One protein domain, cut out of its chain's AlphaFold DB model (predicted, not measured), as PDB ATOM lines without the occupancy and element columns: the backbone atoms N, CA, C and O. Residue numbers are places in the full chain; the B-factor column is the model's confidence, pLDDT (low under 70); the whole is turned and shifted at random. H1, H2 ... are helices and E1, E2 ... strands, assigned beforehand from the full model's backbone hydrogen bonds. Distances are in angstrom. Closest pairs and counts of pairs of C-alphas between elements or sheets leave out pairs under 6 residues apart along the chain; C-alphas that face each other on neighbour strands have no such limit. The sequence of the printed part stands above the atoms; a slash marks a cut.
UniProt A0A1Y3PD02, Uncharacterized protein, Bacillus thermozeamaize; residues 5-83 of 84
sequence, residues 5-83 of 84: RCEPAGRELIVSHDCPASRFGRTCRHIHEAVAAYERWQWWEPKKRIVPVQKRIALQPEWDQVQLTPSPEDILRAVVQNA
ATOM      1  N   ARG A   5     -33.333  32.215 -22.487       94.31
ATOM      2  CA  ARG A   5     -34.017  33.353 -21.865       94.31
ATOM      3  C   ARG A   5     -35.348  33.570 -22.563       94.31
ATOM      4  O   ARG A   5     -35.361  33.751 -23.778       94.31
ATOM      5  N   CYS A   6     -36.424  33.606 -21.786       94.50
ATOM      6  CA  CYS A   6     -37.769  33.934 -22.245       94.50
ATOM      7  C   CYS A   6     -38.109  35.365 -21.813       94.50
ATOM      8  O   CYS A   6     -38.160  35.650 -20.620       94.50
ATOM      9  N   GLU A   7     -38.312  36.265 -22.772       94.94
ATOM     10  CA  GLU A   7     -38.628  37.677 -22.533       94.94
ATOM     11  C   GLU A   7     -39.978  38.024 -23.180       94.94
ATOM     12  O   GLU A   7     -40.088  38.018 -24.411       94.94
ATOM     13  N   PRO A   8     -41.032  38.283 -22.388       94.19
ATOM     14  CA  PRO A   8     -42.318  38.676 -22.941       94.19
ATOM     15  C   PRO A   8     -42.278  40.101 -23.499       94.19
ATOM     16  O   PRO A   8     -41.881  41.042 -22.819       94.19
ATOM     17  N   ALA A   9     -42.768  40.267 -24.725       94.12
ATOM     18  CA  ALA A   9     -42.885  41.541 -25.426       94.12
ATOM     19  C   ALA A   9     -44.295  41.669 -26.027       94.12
ATOM     20  O   ALA A   9     -44.553  41.347 -27.189       94.12
ATOM     21  N   GLY A  10     -45.260  42.089 -25.204       92.62
ATOM     22  CA  GLY A  10     -46.666  42.186 -25.606       92.62
ATOM     23  C   GLY A  10     -47.246  40.828 -26.018       92.62
ATOM     24  O   GLY A  10     -47.452  39.953 -25.174       92.62
ATOM     25  N   ARG A  11     -47.516  40.658 -27.321       94.31
ATOM     26  CA  ARG A  11     -48.040  39.408 -27.912       94.31
ATOM     27  C   ARG A  11     -46.950  38.409 -28.292       94.31
ATOM     28  O   ARG A  11     -47.270  37.330 -28.788       94.31
ATOM     29  N   GLU A  12     -45.688  38.756 -28.098       96.12
ATOM     30  CA  GLU A  12     -44.546  37.932 -28.469       96.12
ATOM     31  C   GLU A  12     -43.806  37.428 -27.236       96.12
ATOM     32  O   GLU A  12     -43.778  38.087 -26.198       96.12
ATOM     33  N   LEU A  13     -43.197  36.252 -27.364       95.94
ATOM     34  CA  LEU A  13     -42.212  35.738 -26.426       95.94
ATOM     35  C   LEU A  13     -40.885  35.629 -27.168       95.94
ATOM     36  O   LEU A  13     -40.718  34.763 -28.032       95.94
ATOM     37  N   ILE A  14     -39.956  36.523 -26.847       95.19
ATOM     38  CA  ILE A  14     -38.610  36.510 -27.409       95.19
ATOM     39  C   ILE A  14     -37.823  35.434 -26.667       95.19
ATOM     40  O   ILE A  14     -37.624  35.521 -25.455       95.19
ATOM     41  N   VAL A  15     -37.375  34.410 -27.391       93.81
ATOM     42  CA  VAL A  15     -36.624  33.290 -26.816       93.81
ATOM     43  C   VAL A  15     -35.182  33.366 -27.288       93.81
ATOM     44  O   VAL A  15     -34.855  32.954 -28.401       93.81
ATOM     45  N   SER A  16     -34.311  33.914 -26.443       93.31
ATOM     46  CA  SER A  16     -32.876  33.976 -26.727       93.31
ATOM     47  C   SER A  16     -32.199  32.668 -26.334       93.31
ATOM     48  O   SER A  16     -32.474  32.142 -25.258       93.31
ATOM     49  N   HIS A  17     -31.302  32.151 -27.172       89.81
ATOM     50  CA  HIS A  17     -30.481  30.970 -26.878       89.81
ATOM     51  C   HIS A  17     -29.194  30.974 -27.718       89.81
ATOM     52  O   HIS A  17     -29.130  31.620 -28.765       89.81
ATOM     53  N   ASP A  18     -28.184  30.193 -27.327       85.94
ATOM     54  CA  ASP A  18     -26.956  30.003 -28.121       85.94
ATOM     55  C   ASP A  18     -26.774  28.576 -28.666       85.94
ATOM     56  O   ASP A  18     -25.754  28.272 -29.286       85.94
ATOM     57  N   CYS A  19     -27.784  27.711 -28.498       81.19
ATOM     58  CA  CYS A  19     -27.684  26.303 -28.873       81.19
ATOM     59  C   CYS A  19     -27.310  26.113 -30.365       81.19
ATOM     60  O   CYS A  19     -28.059  26.551 -31.249       81.19
ATOM     61  N   PRO A  20     -26.208  25.397 -30.674       69.94
ATOM     62  CA  PRO A  20     -25.719  25.224 -32.043       69.94
ATOM     63  C   PRO A  20     -26.668  24.405 -32.928       69.94
ATOM     64  O   PRO A  20     -26.669  24.587 -34.144       69.94
ATOM     65  N   ALA A  21     -27.525  23.561 -32.338       67.31
ATOM     66  CA  ALA A  21     -28.509  22.755 -33.065       67.31
ATOM     67  C   ALA A  21     -29.548  23.602 -33.824       67.31
ATOM     68  O   ALA A  21     -30.126  23.137 -34.802       67.31
ATOM     69  N   SER A  22     -29.750  24.861 -33.417       63.59
ATOM     70  CA  SER A  22     -30.668  25.779 -34.094       63.59
ATOM     71  C   SER A  22     -30.140  26.324 -35.426       63.59
ATOM     72  O   SER A  22     -30.915  26.898 -36.188       63.59
ATOM     73  N   ARG A  23     -28.844  26.154 -35.738       57.44
ATOM     74  CA  ARG A  23     -28.250  26.633 -37.002       57.44
ATOM     75  C   ARG A  23     -28.783  25.909 -38.243       57.44
ATOM     76  O   ARG A  23     -28.637  26.423 -39.343       57.44
ATOM     77  N   PHE A  24     -29.419  24.749 -38.081       58.19
ATOM     78  CA  PHE A  24     -29.901  23.914 -39.189       58.19
ATOM     79  C   PHE A  24     -31.395  24.101 -39.505       58.19
ATOM     80  O   PHE A  24     -32.043  23.185 -40.005       58.19
ATOM     81  N   GLY A  25     -31.973  25.263 -39.173       56.56
ATOM     82  CA  GLY A  25     -33.373  25.588 -39.490       56.56
ATOM     83  C   GLY A  25     -34.422  24.812 -38.682       56.56
ATOM     84  O   GLY A  25     -35.611  24.909 -38.971       56.56
ATOM     85  N   ARG A  26     -34.006  24.050 -37.661       64.81
ATOM     86  CA  ARG A  26     -34.894  23.343 -36.725       64.81
ATOM     87  C   ARG A  26     -34.867  24.042 -35.370       64.81
ATOM     88  O   ARG A  26     -33.793  24.359 -34.862       64.81
ATOM     89  N   THR A  27     -36.031  24.264 -34.763       70.38
ATOM     90  CA  THR A  27     -36.121  24.735 -33.373       70.38
ATOM     91  C   THR A  27     -35.529  23.676 -32.438       70.38
ATOM     92  O   THR A  27     -35.847  22.492 -32.542       70.38
ATOM     93  N   CYS A  28     -34.612  24.077 -31.551       82.19
ATOM     94  CA  CYS A  28     -33.920  23.131 -30.671       82.19
ATOM     95  C   CYS A  28     -34.777  22.736 -29.456       82.19
ATOM     96  O   CYS A  28     -35.617  23.516 -29.007       82.19
ATOM     97  N   ARG A  29     -34.526  21.544 -28.891       85.12
ATOM     98  CA  ARG A  29     -35.234  21.015 -27.705       85.12
ATOM     99  C   ARG A  29     -35.284  22.024 -26.550       85.12
ATOM    100  O   ARG A  29     -36.342  22.221 -25.969       85.12
ATOM    101  N   HIS A  30     -34.181  22.731 -26.304       86.12
ATOM    102  CA  HIS A  30     -34.077  23.720 -25.228       86.12
ATOM    103  C   HIS A  30     -35.080  24.879 -25.362       86.12
ATOM    104  O   HIS A  30     -35.571  25.376 -24.356       86.12
ATOM    105  N   ILE A  31     -35.412  25.302 -26.591       88.38
ATOM    106  CA  ILE A  31     -36.442  26.331 -26.824       88.38
ATOM    107  C   ILE A  31     -37.809  25.787 -26.415       88.38
ATOM    108  O   ILE A  31     -38.538  26.460 -25.697       88.38
ATOM    109  N   HIS A  32     -38.145  24.565 -26.838       89.12
ATOM    110  CA  HIS A  32     -39.429  23.933 -26.512       89.12
ATOM    111  C   HIS A  32     -39.604  23.751 -25.004       89.12
ATOM    112  O   HIS A  32     -40.653  24.084 -24.460       89.12
ATOM    113  N   GLU A  33     -38.562  23.281 -24.318       89.38
ATOM    114  CA  GLU A  33     -38.571  23.108 -22.864       89.38
ATOM    115  C   GLU A  33     -38.719  24.448 -22.128       89.38
ATOM    116  O   GLU A  33     -39.520  24.551 -21.197       89.38
ATOM    117  N   ALA A  34     -38.002  25.489 -22.568       90.88
ATOM    118  CA  ALA A  34     -38.081  26.821 -21.973       90.88
ATOM    119  C   ALA A  34     -39.445  27.490 -22.198       90.88
ATOM    120  O   ALA A  34     -39.986  28.103 -21.279       90.88
ATOM    121  N   VAL A  35     -40.034  27.340 -23.391       92.38
ATOM    122  CA  VAL A  35     -41.385  27.841 -23.688       92.38
ATOM    123  C   VAL A  35     -42.420  27.114 -22.835       92.38
ATOM    124  O   VAL A  35     -43.233  27.766 -22.190       92.38
ATOM    125  N   ALA A  36     -42.353  25.784 -22.741       91.88
ATOM    126  CA  ALA A  36     -43.277  25.018 -21.907       91.88
ATOM    127  C   ALA A  36     -43.157  25.381 -20.416       91.88
ATOM    128  O   ALA A  36     -44.157  25.429 -19.699       91.88
ATOM    129  N   ALA A  37     -41.940  25.641 -19.928       91.50
ATOM    130  CA  ALA A  37     -41.724  26.111 -18.564       91.50
ATOM    131  C   ALA A  37     -42.309  27.512 -18.341       91.50
ATOM    132  O   ALA A  37     -42.982  27.730 -17.334       91.50
ATOM    133  N   TYR A  38     -42.114  28.422 -19.299       92.88
ATOM    134  CA  TYR A  38     -42.705  29.757 -19.275       92.88
ATOM    135  C   TYR A  38     -44.236  29.693 -19.240       92.88
ATOM    136  O   TYR A  38     -44.841  30.297 -18.366       92.88
ATOM    137  N   GLU A  39     -44.864  28.925 -20.134       92.62
ATOM    138  CA  GLU A  39     -46.327  28.803 -20.212       92.62
ATOM    139  C   GLU A  39     -46.938  28.205 -18.938       92.62
ATOM    140  O   GLU A  39     -48.011  28.627 -18.518       92.62
ATOM    141  N   ARG A  40     -46.260  27.245 -18.292       91.31
ATOM    142  CA  ARG A  40     -46.711  26.709 -16.995       91.31
ATOM    143  C   ARG A  40     -46.618  27.740 -15.881       91.31
ATOM    144  O   ARG A  40     -47.470  27.763 -14.997       91.31
ATOM    145  N   TRP A  41     -45.566  28.550 -15.892       89.88
ATOM    146  CA  TRP A  41     -45.350  29.543 -14.853       89.88
ATOM    147  C   TRP A  41     -46.276  30.754 -15.028       89.88
ATOM    148  O   TRP A  41     -46.933  31.169 -14.079       89.88
ATOM    149  N   GLN A  42     -46.403  31.260 -16.253       92.44
ATOM    150  CA  GLN A  42     -47.266  32.377 -16.638       92.44
ATOM    151  C   GLN A  42     -48.611  31.878 -17.189       92.44
ATOM    152  O   GLN A  42     -49.089  32.351 -18.219       92.44
ATOM    153  N   TRP A  43     -49.235  30.909 -16.512       91.06
ATOM    154  CA  TRP A  43     -50.447  30.221 -16.993       91.06
ATOM    155  C   TRP A  43     -51.650  31.152 -17.222       91.06
ATOM    156  O   TRP A  43     -52.570  30.801 -17.961       91.06
ATOM    157  N   TRP A  44     -51.653  32.327 -16.587       92.25
ATOM    158  CA  TRP A  44     -52.681  33.358 -16.739       92.25
ATOM    159  C   TRP A  44     -52.496  34.234 -17.986       92.25
ATOM    160  O   TRP A  44     -53.400  34.993 -18.336       92.25
ATOM    161  N   GLU A  45     -51.335  34.194 -18.647       93.06
ATOM    162  CA  GLU A  45     -51.085  35.019 -19.825       93.06
ATOM    163  C   GLU A  45     -51.687  34.403 -21.100       93.06
ATOM    164  O   GLU A  45     -51.681  33.183 -21.285       93.06
ATOM    165  N   PRO A  46     -52.159  35.233 -22.051       92.56
ATOM    166  CA  PRO A  46     -52.524  34.752 -23.377       92.56
ATOM    167  C   PRO A  46     -51.335  34.094 -24.084       92.56
ATOM    168  O   PRO A  46     -50.194  34.544 -23.948       92.56
ATOM    169  N   LYS A  47     -51.610  33.089 -24.928       93.00
ATOM    170  CA  LYS A  47     -50.580  32.459 -25.766       93.00
ATOM    171  C   LYS A  47     -49.848  33.502 -26.609       93.00
ATOM    172  O   LYS A  47     -50.471  34.261 -27.357       93.00
ATOM    173  N   LYS A  48     -48.520  33.503 -26.508       94.00
ATOM    174  CA  LYS A  48     -47.643  34.441 -27.214       94.00
ATOM    175  C   LYS A  48     -47.060  33.812 -28.479       94.00
ATOM    176  O   LYS A  48     -46.829  32.606 -28.550       94.00
ATOM    177  N   ARG A  49     -46.777  34.643 -29.482       93.75
ATOM    178  CA  ARG A  49     -46.007  34.256 -30.669       93.75
ATOM    179  C   ARG A  49     -44.545  34.053 -30.280       93.75
ATOM    180  O   ARG A  49     -43.910  34.984 -29.795       93.75
ATOM    181  N   ILE A  50     -44.007  32.862 -30.517       92.94
ATOM    182  CA  ILE A  50     -42.611  32.548 -30.196       92.94
ATOM    183  C   ILE A  50     -41.681  33.150 -31.253       92.94
ATOM    184  O   ILE A  50     -41.823  32.862 -32.441       92.94
ATOM    185  N   VAL A  51     -40.719  33.961 -30.810       92.69
ATOM    186  CA  VAL A  51     -39.702  34.595 -31.659       92.69
ATOM    187  C   VAL A  51     -38.319  34.119 -31.202       92.69
ATOM    188  O   VAL A  51     -37.774  34.657 -30.235       92.69
ATOM    189  N   PRO A  52     -37.744  33.080 -31.835       90.44
ATOM    190  CA  PRO A  52     -36.425  32.584 -31.464       90.44
ATOM    191  C   PRO A  52     -35.327  33.544 -31.942       90.44
ATOM    192  O   PRO A  52     -35.329  33.984 -33.091       90.44
ATOM    193  N   VAL A  53     -34.368  33.843 -31.067       90.31
ATOM    194  CA  VAL A  53     -33.224  34.716 -31.355       90.31
ATOM    195  C   VAL A  53     -31.934  34.010 -30.949       90.31
ATOM    196  O   VAL A  53     -31.746  33.635 -29.792       90.31
ATOM    197  N   GLN A  54     -31.001  33.870 -31.890       88.25
ATOM    198  CA  GLN A  54     -29.686  33.324 -31.578       88.25
ATOM    199  C   GLN A  54     -28.804  34.412 -30.950       88.25
ATOM    200  O   GLN A  54     -28.311  35.302 -31.641       88.25
ATOM    201  N   LYS A  55     -28.609  34.353 -29.630       88.25
ATOM    202  CA  LYS A  55     -27.834  35.339 -28.866       88.25
ATOM    203  C   LYS A  55     -27.207  34.690 -27.635       88.25
ATOM    204  O   LYS A  55     -27.860  33.929 -26.927       88.25
ATOM    205  N   ARG A  56     -25.946  35.038 -27.352       87.94
ATOM    206  CA  ARG A  56     -25.275  34.644 -26.107       87.94
ATOM    207  C   ARG A  56     -25.954  35.316 -24.914       87.94
ATOM    208  O   ARG A  56     -26.229  36.514 -24.949       87.94
ATOM    209  N   ILE A  57     -26.189  34.546 -23.859       90.38
ATOM    210  CA  ILE A  57     -26.871  35.013 -22.653       90.38
ATOM    211  C   ILE A  57     -25.840  35.237 -21.552       90.38
ATOM    212  O   ILE A  57     -25.038  34.354 -21.257       90.38
ATOM    213  N   ALA A  58     -25.887  36.420 -20.945       89.94
ATOM    214  CA  ALA A  58     -25.221  36.716 -19.686       89.94
ATOM    215  C   ALA A  58     -26.305  36.843 -18.613       89.94
ATOM    216  O   ALA A  58     -27.193  37.687 -18.751       89.94
ATOM    217  N   LEU A  59     -26.253  35.981 -17.594       88.06
ATOM    218  CA  LEU A  59     -27.218  35.989 -16.493       88.06
ATOM    219  C   LEU A  59     -27.152  37.321 -15.748       88.06
ATOM    220  O   LEU A  59     -26.057  37.821 -15.489       88.06
ATOM    221  N   GLN A  60     -28.317  37.866 -15.412       89.44
ATOM    222  CA  GLN A  60     -28.426  39.061 -14.584       89.44
ATOM    223  C   GLN A  60     -28.983  38.691 -13.199       89.44
ATOM    224  O   GLN A  60     -29.787  37.757 -13.114       89.44
ATOM    225  N   PRO A  61     -28.564  39.375 -12.119       89.00
ATOM    226  CA  PRO A  61     -29.011  39.073 -10.758       89.00
ATOM    227  C   PRO A  61     -30.524  39.208 -10.546       89.00
ATOM    228  O   PRO A  61     -31.095  38.478  -9.746       89.00
ATOM    229  N   GLU A  62     -31.167  40.132 -11.253       91.75
ATOM    230  CA  GLU A  62     -32.597  40.424 -11.154       91.75
ATOM    231  C   GLU A  62     -33.482  39.451 -11.942       91.75
ATOM    232  O   GLU A  62     -34.703  39.592 -11.950       91.75
ATOM    233  N   TRP A  63     -32.883  38.490 -12.646       90.25
ATOM    234  CA  TRP A  63     -33.643  37.503 -13.394       90.25
ATOM    235  C   TRP A  63     -34.050  36.343 -12.510       90.25
ATOM    236  O   TRP A  63     -33.227  35.725 -11.833       90.25
ATOM    237  N   ASP A  64     -35.310  35.962 -12.645       88.81
ATOM    238  CA  ASP A  64     -35.777  34.691 -12.135       88.81
ATOM    239  C   ASP A  64     -35.138  33.538 -12.915       88.81
ATOM    240  O   ASP A  64     -35.243  33.431 -14.143       88.81
ATOM    241  N   GLN A  65     -34.467  32.654 -12.184       88.56
ATOM    242  CA  GLN A  65     -33.800  31.491 -12.749       88.56
ATOM    243  C   GLN A  65     -34.625  30.243 -12.463       88.56
ATOM    244  O   GLN A  65     -34.761  29.813 -11.319       88.56
ATOM    245  N   VAL A  66     -35.154  29.634 -13.522       85.12
ATOM    246  CA  VAL A  66     -35.876  28.363 -13.430       85.12
ATOM    247  C   VAL A  66     -34.941  27.244 -13.859       85.12
ATOM    248  O   VAL A  66     -34.584  27.128 -15.033       85.12
ATOM    249  N   GLN A  67     -34.544  26.401 -12.907       81.00
ATOM    250  CA  GLN A  67     -33.769  25.209 -13.218       81.00
ATOM    251  C   GLN A  67     -34.699  24.134 -13.774       81.00
ATOM    252  O   GLN A  67     -35.566  23.609 -13.077       81.00
ATOM    253  N   LEU A  68     -34.520  23.807 -15.051       78.12
ATOM    254  CA  LEU A  68     -35.228  22.692 -15.661       78.12
ATOM    255  C   LEU A  68     -34.610  21.386 -15.165       78.12
ATOM    256  O   LEU A  68     -33.386  21.228 -15.167       78.12
ATOM    257  N   THR A  69     -35.457  20.453 -14.732       72.88
ATOM    258  CA  THR A  69     -35.015  19.102 -14.384       72.88
ATOM    259  C   THR A  69     -34.333  18.464 -15.594       72.88
ATOM    260  O   THR A  69     -34.903  18.512 -16.688       72.88
ATOM    261  N   PRO A  70     -33.137  17.871 -15.423       69.25
ATOM    262  CA  PRO A  70     -32.431  17.217 -16.515       69.25
ATOM    263  C   PRO A  70     -33.278  16.081 -17.093       69.25
ATOM    264  O   PRO A  70     -34.018  15.412 -16.367       69.25
ATOM    265  N   SER A  71     -33.171  15.855 -18.402       68.88
ATOM    266  CA  SER A  71     -33.856  14.720 -19.020       68.88
ATOM    267  C   SER A  71     -33.287  13.395 -18.484       68.88
ATOM    268  O   SER A  71     -32.122  13.357 -18.073       68.88
ATOM    269  N   PRO A  72     -34.044  12.284 -18.509       71.25
ATOM    270  CA  PRO A  72     -33.523  10.973 -18.115       71.25
ATOM    271  C   PRO A  72     -32.225  10.584 -18.841       71.25
ATOM    272  O   PRO A  72     -31.337   9.980 -18.245       71.25
ATOM    273  N   GLU A  73     -32.073  10.985 -20.107       68.06
ATOM    274  CA  GLU A  73     -30.843  10.785 -20.882       68.06
ATOM    275  C   GLU A  73     -29.657  11.583 -20.321       68.06
ATOM    276  O   GLU A  73     -28.539  11.070 -20.264       68.06
ATOM    277  N   ASP A  74     -29.893  12.825 -19.888       68.38
ATOM    278  CA  ASP A  74     -28.867  13.668 -19.268       68.38
ATOM    279  C   ASP A  74     -28.445  13.101 -17.904       68.38
ATOM    280  O   ASP A  74     -27.258  13.093 -17.579       68.38
ATOM    281  N   ILE A  75     -29.400  12.556 -17.141       74.88
ATOM    282  CA  ILE A  75     -29.140  11.865 -15.871       74.88
ATOM    283  C   ILE A  75     -28.268  10.626 -16.112       74.88
ATOM    284  O   ILE A  75     -27.244  10.458 -15.453       74.88
ATOM    285  N   LEU A  76     -28.623   9.784 -17.087       72.19
ATOM    286  CA  LEU A  76     -27.861   8.575 -17.416       72.19
ATOM    287  C   LEU A  76     -26.427   8.895 -17.859       72.19
ATOM    288  O   LEU A  76     -25.486   8.248 -17.402       72.19
ATOM    289  N   ARG A  77     -26.233   9.922 -18.699       69.69
ATOM    290  CA  ARG A  77     -24.885  10.368 -19.098       69.69
ATOM    291  C   ARG A  77     -24.062  10.849 -17.907       69.69
ATOM    292  O   ARG A  77     -22.883  10.516 -17.828       69.69
ATOM    293  N   ALA A  78     -24.671  11.594 -16.984       68.69
ATOM    294  CA  ALA A  78     -23.990  12.065 -15.783       68.69
ATOM    295  C   ALA A  78     -23.571  10.904 -14.863       68.69
ATOM    296  O   ALA A  78     -22.471  10.934 -14.319       68.69
ATOM    297  N   VAL A  79     -24.397   9.862 -14.724       72.81
ATOM    298  CA  VAL A  79     -24.048   8.662 -13.940       72.81
ATOM    299  C   VAL A  79     -22.863   7.921 -14.561       72.81
ATOM    300  O   VAL A  79     -21.922   7.581 -13.853       72.81
ATOM    301  N   VAL A  80     -22.864   7.724 -15.884       70.44
ATOM    302  CA  VAL A  80     -21.766   7.039 -16.592       70.44
ATOM    303  C   VAL A  80     -20.450   7.821 -16.497       70.44
ATOM    304  O   VAL A  80     -19.399   7.219 -16.306       70.44
ATOM    305  N   GLN A  81     -20.492   9.154 -16.583       61.22
ATOM    306  CA  GLN A  81     -19.293   9.998 -16.489       61.22
ATOM    307  C   GLN A  81     -18.691  10.073 -15.078       61.22
ATOM    308  O   GLN A  81     -17.487  10.262 -14.961       61.22
ATOM    309  N   ASN A  82     -19.497   9.925 -14.021       62.06
ATOM    310  CA  ASN A  82     -19.022   9.941 -12.628       62.06
ATOM    311  C   ASN A  82     -18.624   8.552 -12.093       62.06
ATOM    312  O   ASN A  82     -18.183   8.441 -10.953       62.06
ATOM    313  N   ALA A  83     -18.801   7.494 -12.888       59.19
ATOM    314  CA  ALA A  83     -18.408   6.129 -12.545       59.19
ATOM    315  C   ALA A  83     -17.005   5.745 -13.071       59.19
ATOM    316  O   ALA A  83     -16.654   4.567 -13.027       59.19
TER     317      ALA A  83
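AT A GLANCE: This is residues 5 to 83 of the 84 residues of an uncharacterized protein of Bacillus thermozeamaize (UniProt A0A1Y3PD02). A small sheet of three strands has helix H2 packed slantwise over one face, and a long link leads away from it to H3, which makes an arm whose residues 71 to 77 stick out. The 79 printed residues include three named helices and three named strands in the order E1 E2 H1 H2 E3 H3; the class is mixed, helices and strands. The mixed sheet runs E1 E2 E3. The whole is loose, with a radius of gyration of the C-alphas of 14.4 A, and elongated, spanning 48 by 29 by 24 A.

HOW THE PARTS SIT: E1, residues 5 to 9, and E2, residues 12 to 17, form a hairpin, antiparallel at 158 degrees; N 7 and O 14 are within hydrogen-bond range at 2.9 A. H1, residues 20 to 24, only grazes the sheet. H2, residues 29 to 41, is on the sheet at a height of 9.8 A, in two layers, a helix on one face of a sheet. It lies over E1 and E2, at 43 degrees to E2 on the local plane; its closest C-alphas to E2 are Ile 31 and Val 15, 7.0 A apart. E3, residues 49 to 54, is parallel to E2 at 25 degrees, with N 15 and O 51 at 2.9 A. E2, H1, H2 and E3 form a strand-helix-strand unit, parallel strands joined through helices, with a right-handed crossover. H3, residues 72 to 82, is not on the sheet and is apart from H1 and H2. Every O i to N i+4 pair is within hydrogen-bond range in H2 and H3; in H1 0 of 1 is, and 1 of 2 O i to N i+3 pairs.

IN THESE COORDINATES: E1 begins at C-alpha 5, (-34.017, 33.353, -21.865), and measures 12.6 A; E2 measures 15.8 A, H1 8.4 A, H2 18.4 A and E3 16.4 A. H3, 15.5 A, ends at C-alpha 82, (-19.022, 9.941, -12.628).

THE WHOLE: The C-alphas farthest apart, of Gly 10 and Ala 83, are 47.6 A apart. The printed part has no cut; the link from E3 to H3, 17 residues, is long. The pLDDT is under 70 at 16 residues, among them 20 to 26 and 81 to 83.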